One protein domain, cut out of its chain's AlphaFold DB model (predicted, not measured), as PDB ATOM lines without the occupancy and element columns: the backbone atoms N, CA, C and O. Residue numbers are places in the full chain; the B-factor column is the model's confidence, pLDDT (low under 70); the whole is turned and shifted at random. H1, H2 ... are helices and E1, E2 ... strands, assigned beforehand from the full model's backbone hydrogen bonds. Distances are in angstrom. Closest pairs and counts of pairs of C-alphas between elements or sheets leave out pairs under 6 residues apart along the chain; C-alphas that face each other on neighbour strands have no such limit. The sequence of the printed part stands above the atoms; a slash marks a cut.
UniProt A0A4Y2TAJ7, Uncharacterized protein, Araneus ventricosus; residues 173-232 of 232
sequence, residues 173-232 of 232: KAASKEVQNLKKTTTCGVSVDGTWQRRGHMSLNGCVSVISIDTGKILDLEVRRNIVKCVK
ATOM      1  N   LYS A 173     -34.329 -12.733   0.524       95.88
ATOM      2  CA  LYS A 173     -33.114 -12.289   1.234       95.88
ATOM      3  C   LYS A 173     -33.376 -11.048   2.084       95.88
ATOM      4  O   LYS A 173     -32.921 -10.989   3.227       95.88
ATOM      5  N   ALA A 174     -34.094 -10.063   1.547       96.00
ATOM      6  CA  ALA A 174     -34.461  -8.857   2.283       96.00
ATOM      7  C   ALA A 174     -35.361  -9.188   3.485       96.00
ATOM      8  O   ALA A 174     -35.081  -8.742   4.597       96.00
ATOM      9  N   ALA A 175     -36.368 -10.045   3.290       95.25
ATOM     10  CA  ALA A 175     -37.234 -10.529   4.362       95.25
ATOM     11  C   ALA A 175     -36.445 -11.263   5.459       95.25
ATOM     12  O   ALA A 175     -36.663 -11.022   6.645       95.25
ATOM     13  N   SER A 176     -35.481 -12.109   5.082       93.50
ATOM     14  CA  SER A 176     -34.609 -12.803   6.036       93.50
ATOM     15  C   SER A 176     -33.762 -11.831   6.866       93.50
ATOM     16  O   SER A 176     -33.699 -11.959   8.090       93.50
ATOM     17  N   LYS A 177     -33.169 -10.804   6.237       94.19
ATOM     18  CA  LYS A 177     -32.407  -9.759   6.948       94.19
ATOM     19  C   LYS A 177     -33.274  -8.979   7.933       94.19
ATOM     20  O   LYS A 177     -32.827  -8.666   9.031       94.19
ATOM     21  N   GLU A 178     -34.511  -8.675   7.563       94.12
ATOM     22  CA  GLU A 178     -35.445  -7.971   8.441       94.12
ATOM     23  C   GLU A 178     -35.787  -8.786   9.691       94.12
ATOM     24  O   GLU A 178     -35.736  -8.260  10.801       94.12
ATOM     25  N   VAL A 179     -36.041 -10.088   9.530       94.06
ATOM     26  CA  VAL A 179     -36.268 -10.999  10.660       94.06
ATOM     27  C   VAL A 179     -35.034 -11.081  11.564       94.06
ATOM     28  O   VAL A 179     -35.166 -11.006  12.788       94.06
ATOM     29  N   GLN A 180     -33.835 -11.182  10.981       92.00
ATOM     30  CA  GLN A 180     -32.579 -11.193  11.743       92.00
ATOM     31  C   GLN A 180     -32.382  -9.900  12.540       92.00
ATOM     32  O   GLN A 180     -32.016  -9.957  13.712       92.00
ATOM     33  N   ASN A 181     -32.674  -8.742  11.946       92.25
ATOM     34  CA  ASN A 181     -32.551  -7.449  12.621       92.25
ATOM     35  C   ASN A 181     -33.555  -7.291  13.771       92.25
ATOM     36  O   ASN A 181     -33.210  -6.723  14.806       92.25
ATOM     37  N   LEU A 182     -34.776  -7.809  13.608       91.50
ATOM     38  CA  LEU A 182     -35.810  -7.772  14.645       91.50
ATOM     39  C   LEU A 182     -35.456  -8.654  15.844       91.50
ATOM     40  O   LEU A 182     -35.582  -8.215  16.985       91.50
ATOM     41  N   LYS A 183     -35.002  -9.889  15.600       88.12
ATOM     42  CA  LYS A 183     -34.711 -10.843  16.681       88.12
ATOM     43  C   LYS A 183     -33.299 -10.740  17.241       88.12
ATOM     44  O   LYS A 183     -33.071 -11.168  18.368       88.12
ATOM     45  N   LYS A 184     -32.355 -10.188  16.472       87.00
ATOM     46  CA  LYS A 184     -30.909 -10.230  16.753       87.00
ATOM     47  C   LYS A 184     -30.389 -11.665  16.950       87.00
ATOM     48  O   LYS A 184     -29.411 -11.884  17.659       87.00
ATOM     49  N   THR A 185     -31.045 -12.644  16.325       83.00
ATOM     50  CA  THR A 185     -30.709 -14.074  16.372       83.00
ATOM     51  C   THR A 185     -30.711 -14.673  14.969       83.00
ATOM     52  O   THR A 185     -31.326 -14.140  14.046       83.00
ATOM     53  N   THR A 186     -30.047 -15.817  14.808       81.56
ATOM     54  CA  THR A 186     -30.014 -16.578  13.546       81.56
ATOM     55  C   THR A 186     -31.215 -17.511  13.368       81.56
ATOM     56  O   THR A 186     -31.409 -18.065  12.289       81.56
ATOM     57  N   THR A 187     -32.035 -17.691  14.407       88.38
ATOM     58  CA  THR A 187     -33.223 -18.550  14.398       88.38
ATOM     59  C   THR A 187     -34.504 -17.720  14.423       88.38
ATOM     60  O   THR A 187     -34.590 -16.687  15.093       88.38
ATOM     61  N   CYS A 188     -35.524 -18.182  13.700       90.19
ATOM     62  CA  CYS A 188     -36.860 -17.598  13.727       90.19
ATOM     63  C   CYS A 188     -37.932 -18.691  13.656       90.19
ATOM     64  O   CYS A 188     -37.677 -19.800  13.189       90.19
ATOM     65  N   GLY A 189     -39.125 -18.374  14.159       94.38
ATOM     66  CA  GLY A 189     -40.281 -19.254  14.026       94.38
ATOM     67  C   GLY A 189     -40.875 -19.104  12.630       94.38
ATOM     68  O   GLY A 189     -40.995 -17.982  12.129       94.38
ATOM     69  N   VAL A 190     -41.257 -20.220  12.012       96.38
ATOM     70  CA  VAL A 190     -41.838 -20.228  10.668       96.38
ATOM     71  C   VAL A 190     -43.168 -20.969  10.642       96.38
ATOM     72  O   VAL A 190     -43.350 -21.978  11.321       96.38
ATOM     73  N   SER A 191     -44.089 -20.458   9.836       96.88
ATOM     74  CA  SER A 191     -45.285 -21.156   9.381       96.88
ATOM     75  C   SER A 191     -45.052 -21.622   7.947       96.88
ATOM     76  O   SER A 191     -44.395 -20.931   7.168       96.88
ATOM     77  N   VAL A 192     -45.564 -22.795   7.586       96.06
ATOM     78  CA  VAL A 192     -45.429 -23.345   6.232       96.06
ATOM     79  C   VAL A 192     -46.819 -23.528   5.651       96.06
ATOM     80  O   VAL A 192     -47.632 -24.255   6.218       96.06
ATOM     81  N   ASP A 193     -47.072 -22.881   4.518       93.62
ATOM     82  CA  ASP A 193     -48.332 -22.999   3.785       93.62
ATOM     83  C   ASP A 193     -48.088 -23.510   2.364       93.62
ATOM     84  O   ASP A 193     -47.037 -23.274   1.764       93.62
ATOM     85  N   GLY A 194     -49.055 -24.242   1.824       90.62
ATOM     86  CA  GLY A 194     -48.964 -24.868   0.516       90.62
ATOM     87  C   GLY A 194     -50.267 -24.759  -0.254       90.62
ATOM     88  O   GLY A 194     -51.351 -24.995   0.273       90.62
ATOM     89  N   THR A 195     -50.159 -24.460  -1.545       88.00
ATOM     90  CA  THR A 195     -51.310 -24.422  -2.446       88.00
ATOM     91  C   THR A 195     -51.080 -25.279  -3.680       88.00
ATOM     92  O   THR A 195     -49.961 -25.464  -4.162       88.00
ATOM     93  N   TRP A 196     -52.175 -25.812  -4.206       87.75
ATOM     94  CA  TRP A 196     -52.198 -26.699  -5.360       87.75
ATOM     95  C   TRP A 196     -53.156 -26.158  -6.405       87.75
ATOM     96  O   TRP A 196     -54.237 -25.663  -6.091       87.75
ATOM     97  N   GLN A 197     -52.792 -26.313  -7.679       82.81
ATOM     98  CA  GLN A 197     -53.605 -25.796  -8.782       82.81
ATOM     99  C   GLN A 197     -55.007 -26.429  -8.826       82.81
ATOM    100  O   GLN A 197     -55.956 -25.827  -9.327       82.81
ATOM    101  N   ARG A 198     -55.142 -27.671  -8.353       81.25
ATOM    102  CA  ARG A 198     -56.411 -28.402  -8.303       81.25
ATOM    103  C   ARG A 198     -56.610 -28.967  -6.905       81.25
ATOM    104  O   ARG A 198     -55.646 -29.402  -6.286       81.25
ATOM    105  N   ARG A 199     -57.862 -29.009  -6.441       75.44
ATOM    106  CA  ARG A 199     -58.206 -29.676  -5.177       75.44
ATOM    107  C   ARG A 199     -57.953 -31.184  -5.282       75.44
ATOM    108  O   ARG A 199     -58.290 -31.797  -6.295       75.44
ATOM    109  N   GLY A 200     -57.422 -31.765  -4.206       71.75
ATOM    110  CA  GLY A 200     -57.149 -33.199  -4.070       71.75
ATOM    111  C   GLY A 200     -55.714 -33.607  -4.425       71.75
ATOM    112  O   GLY A 200     -54.953 -32.847  -5.018       71.75
ATOM    113  N   HIS A 201     -55.352 -34.850  -4.094       66.38
ATOM    114  CA  HIS A 201     -53.989 -35.402  -4.215       66.38
ATOM    115  C   HIS A 201     -53.482 -35.616  -5.656       66.38
ATOM    116  O   HIS A 201     -52.424 -36.200  -5.860       66.38
ATOM    117  N   MET A 202     -54.226 -35.170  -6.673       70.25
ATOM    118  CA  MET A 202     -53.919 -35.412  -8.092       70.25
ATOM    119  C   MET A 202     -53.351 -34.190  -8.817       70.25
ATOM    120  O   MET A 202     -53.207 -34.204 -10.042       70.25
ATOM    121  N   SER A 203     -53.087 -33.094  -8.109       72.75
ATOM    122  CA  SER A 203     -52.525 -31.920  -8.763       72.75
ATOM    123  C   SER A 203     -51.028 -32.131  -9.037       72.75
ATOM    124  O   SER A 203     -50.264 -32.520  -8.158       72.75
ATOM    125  N   LEU A 204     -50.618 -31.870 -10.278       75.56
ATOM    126  CA  LEU A 204     -49.219 -31.955 -10.704       75.56
ATOM    127  C   LEU A 204     -48.450 -30.651 -10.456       75.56
ATOM    128  O   LEU A 204     -47.234 -30.626 -10.610       75.56
ATOM    129  N   ASN A 205     -49.157 -29.580 -10.093       84.38
ATOM    130  CA  ASN A 205     -48.607 -28.247  -9.907       84.38
ATOM    131  C   ASN A 205     -49.028 -27.719  -8.537       84.38
ATOM    132  O   ASN A 205     -50.226 -27.595  -8.265       84.38
ATOM    133  N   GLY A 206     -48.051 -27.366  -7.714       88.19
ATOM    134  CA  GLY A 206     -48.263 -26.700  -6.437       88.19
ATOM    135  C   GLY A 206     -47.071 -25.836  -6.060       88.19
ATOM    136  O   GLY A 206     -46.021 -25.883  -6.704       88.19
ATOM    137  N   CYS A 207     -47.233 -25.038  -5.020       90.12
ATOM    138  CA  CYS A 207     -46.134 -24.322  -4.394       90.12
ATOM    139  C   CYS A 207     -46.275 -24.373  -2.878       90.12
ATOM    140  O   CYS A 207     -47.387 -24.446  -2.357       90.12
ATOM    141  N   VAL A 208     -45.137 -24.352  -2.201       92.56
ATOM    142  CA  VAL A 208     -45.019 -24.343  -0.746       92.56
ATOM    143  C   VAL A 208     -44.197 -23.123  -0.370       92.56
ATOM    144  O   VAL A 208     -43.118 -22.929  -0.923       92.56
ATOM    145  N   SER A 209     -44.710 -22.304   0.536       94.81
ATOM    146  CA  SER A 209     -44.047 -21.108   1.048       94.81
ATOM    147  C   SER A 209     -43.759 -21.250   2.534       94.81
ATOM    148  O   SER A 209     -44.636 -21.637   3.309       94.81
ATOM    149  N   VAL A 210     -42.549 -20.877   2.928       96.25
ATOM    150  CA  VAL A 210     -42.141 -20.719   4.323       96.25
ATOM    151  C   VAL A 210     -42.287 -19.248   4.688       96.25
ATOM    152  O   VAL A 210     -41.714 -18.381   4.029       96.25
ATOM    153  N   ILE A 211     -43.062 -18.960   5.724       96.25
ATOM    154  CA  ILE A 211     -43.448 -17.614   6.143       96.25
ATOM    155  C   ILE A 211     -42.940 -17.390   7.565       96.25
ATOM    156  O   ILE A 211     -43.179 -18.209   8.449       96.25
ATOM    157  N   SER A 212     -42.250 -16.281   7.810       95.62
ATOM    158  CA  SER A 212     -41.866 -15.892   9.169       95.62
ATOM    159  C   SER A 212     -43.109 -15.604  10.007       95.62
ATOM    160  O   SER A 212     -43.966 -14.822   9.592       95.62
ATOM    161  N   ILE A 213     -43.187 -16.180  11.207       94.69
ATOM    162  CA  ILE A 213     -44.258 -15.869  12.168       94.69
ATOM    163  C   ILE A 213     -44.157 -14.411  12.638       94.69
ATOM    164  O   ILE A 213     -45.170 -13.781  12.920       94.69
ATOM    165  N   ASP A 214     -42.940 -13.870  12.689       92.56
ATOM    166  CA  ASP A 214     -42.668 -12.559  13.277       92.56
ATOM    167  C   ASP A 214     -43.012 -11.408  12.321       92.56
ATOM    168  O   ASP A 214     -43.572 -10.400  12.741       92.56
ATOM    169  N   THR A 215     -42.682 -11.548  11.031       93.62
ATOM    170  CA  THR A 215     -42.902 -10.489  10.023       93.62
ATOM    171  C   THR A 215     -44.061 -10.772   9.076       93.62
ATOM    172  O   THR A 215     -44.474  -9.880   8.337       93.62
ATOM    173  N   GLY A 216     -44.556 -12.011   9.026       94.31
ATOM    174  CA  GLY A 216     -45.523 -12.448   8.016       94.31
ATOM    175  C   GLY A 216     -44.958 -12.483   6.590       94.31
ATOM    176  O   GLY A 216     -45.722 -12.611   5.634       94.31
ATOM    177  N   LYS A 217     -43.634 -12.356   6.417       95.25
ATOM    178  CA  LYS A 217     -42.971 -12.336   5.103       95.25
ATOM    179  C   LYS A 217     -42.488 -13.723   4.696       95.25
ATOM    180  O   LYS A 217     -42.119 -14.539   5.540       95.25
ATOM    181  N   ILE A 218     -42.471 -13.971   3.388       95.38
ATOM    182  CA  ILE A 218     -41.985 -15.225   2.802       95.38
ATOM    183  C   ILE A 218     -40.453 -15.253   2.891       95.38
ATOM    184  O   ILE A 218     -39.784 -14.335   2.415       95.38
ATOM    185  N   LEU A 219     -39.920 -16.310   3.500       94.88
ATOM    186  CA  LEU A 219     -38.489 -16.583   3.636       94.88
ATOM    187  C   LEU A 219     -37.977 -17.582   2.597       94.88
ATOM    188  O   LEU A 219     -36.813 -17.507   2.216       94.88
ATOM    189  N   ASP A 220     -38.836 -18.502   2.155       94.56
ATOM    190  CA  ASP A 220     -38.519 -19.477   1.114       94.56
ATOM    191  C   ASP A 220     -39.782 -19.876   0.334       94.56
ATOM    192  O   ASP A 220     -40.898 -19.834   0.869       94.56
ATOM    193  N   LEU A 221     -39.618 -20.260  -0.931       92.44
ATOM    194  CA  LEU A 221     -40.698 -20.672  -1.823       92.44
ATOM    195  C   LEU A 221     -40.231 -21.798  -2.746       92.44
ATOM    196  O   LEU A 221     -39.445 -21.578  -3.666       92.44
ATOM    197  N   GLU A 222     -40.846 -22.967  -2.603       90.50
ATOM    198  CA  GLU A 222     -40.609 -24.108  -3.480       90.50
ATOM    199  C   GLU A 222     -41.801 -24.336  -4.413       90.50
ATOM    200  O   GLU A 222     -42.936 -24.570  -3.987       90.50
ATOM    201  N   VAL A 223     -41.547 -24.305  -5.722       87.06
ATOM    202  CA  VAL A 223     -42.571 -24.549  -6.748       87.06
ATOM    203  C   VAL A 223     -42.433 -25.970  -7.281       87.06
ATOM    204  O   VAL A 223     -41.546 -26.270  -8.078       87.06
ATOM    205  N   ARG A 224     -43.386 -26.838  -6.936       80.81
ATOM    206  CA  ARG A 224     -43.455 -28.202  -7.467       80.81
ATOM    207  C   ARG A 224     -44.246 -28.252  -8.764       80.81
ATOM    208  O   ARG A 224     -45.436 -27.940  -8.811       80.81
ATOM    209  N   ARG A 225     -43.588 -28.710  -9.829       69.75
ATOM    210  CA  ARG A 225     -44.217 -29.060 -11.108       69.75
ATOM    211  C   ARG A 225     -43.777 -30.459 -11.516       69.75
ATOM    212  O   ARG A 225     -42.655 -30.638 -11.980       69.75
ATOM    213  N   ASN A 226     -44.675 -31.434 -11.427       54.09
ATOM    214  CA  ASN A 226     -44.514 -32.726 -12.086       54.09
ATOM    215  C   ASN A 226     -44.909 -32.574 -13.558       54.09
ATOM    216  O   ASN A 226     -45.952 -33.047 -14.007       54.09
ATOM    217  N   ILE A 227     -44.070 -31.881 -14.323       45.03
ATOM    218  CA  ILE A 227     -44.063 -32.046 -15.773       45.03
ATOM    219  C   ILE A 227     -43.233 -33.300 -16.018       45.03
ATOM    220  O   ILE A 227     -42.012 -33.271 -15.866       45.03
ATOM    221  N   VAL A 228     -43.885 -34.401 -16.407       34.25
ATOM    222  CA  VAL A 228     -43.189 -35.438 -17.172       34.25
ATOM    223  C   VAL A 228     -42.538 -34.694 -18.328       34.25
ATOM    224  O   VAL A 228     -43.232 -34.110 -19.164       34.25
ATOM    225  N   LYS A 229     -41.205 -34.628 -18.330       28.27
ATOM    226  CA  LYS A 229     -40.447 -34.243 -19.511       28.27
ATOM    227  C   LYS A 229     -40.850 -35.248 -20.592       28.27
ATOM    228  O   LYS A 229     -40.269 -36.324 -20.658       28.27
ATOM    229  N   CYS A 230     -41.848 -34.928 -21.414       26.19
ATOM    230  CA  CYS A 230     -41.993 -35.551 -22.725       26.19
ATOM    231  C   CYS A 230     -40.805 -35.060 -23.554       26.19
ATOM    232  O   CYS A 230     -40.879 -34.076 -24.287       26.19
ATOM    233  N   VAL A 231     -39.662 -35.686 -23.295       30.19
ATOM    234  CA  VAL A 231     -38.549 -35.795 -24.217       30.19
ATOM    235  C   VAL A 231     -38.838 -37.061 -25.013       30.19
ATOM    236  O   VAL A 231     -38.946 -38.134 -24.419       30.19
ATOM    237  N   LYS A 232     -38.907 -36.866 -26.334       28.97
ATOM    238  CA  LYS A 232     -39.270 -37.785 -27.425       28.97
ATOM    239  C   LYS A 232     -40.758 -37.822 -27.759       28.97
ATOM    240  O   LYS A 232     -41.563 -38.294 -26.932       28.97
TER     241      LYS A 232
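AT A GLANCE: This is residues 173 to 232 of the 232 residues of an uncharacterized protein of Araneus ventricosus (UniProt A0A4Y2TAJ7). A narrow, twisted ribbon of three antiparallel strands has a short helix, H1, at one end, where E1 and E3 begin and E2 ends, while residues 226 to 232 lead away from the other end as a tail. The 60 printed residues hold one named helix and three named strands, in the order H1, E1, E2, E3; the sheet's order is E1, E2, E3, antiparallel throughout, and the class is mixed, helices and strands. The whole is only just loose, close to extended, with a radius of gyration of the C-alphas of 15.7 A, and its flat outline spans 52 by 26 by 14 A.

IN THESE COORDINATES: H1, residues 173 to 183, begins with C-alpha 173 at (-33.114, -12.289, 1.234) and is 15.6 A long. E1, residues 190 to 196, measures 20.2 A. E2, residues 205 to 212, measures 23.7 A. E3, residues 218 to 225, measures 19.7 A and ends with C-alpha 225 at (-44.217, -29.060, -11.108).

HOW THE PARTS SIT: E1, E2 and E3 form a meander, each strand the antiparallel neighbour of the one before. The hairpin of E1 and E2 has N 193 and O 209 within hydrogen-bond range at 3.0 A. The hairpin of E2 and E3 has N 208 and O 222 within range at 2.8 A. The sheet is twisted, its C-alphas up to 4.1 A off the best plane. H1 is on the sheet but only grazes it, with residues 173 to 179; its closest C-alphas to E3 are those of Ser 176 and Leu 219, 5.9 A apart. In H1 every O i to N i+4 pair is within hydrogen-bond range.

THE WHOLE: The C-alphas farthest apart, of Lys 184 and Lys 232, are 52.7 A apart. The printed part has no cut, and no link is long. The mean pLDDT of the printed part is 82.6; residue 201 and residues 225 to 232 are under 70.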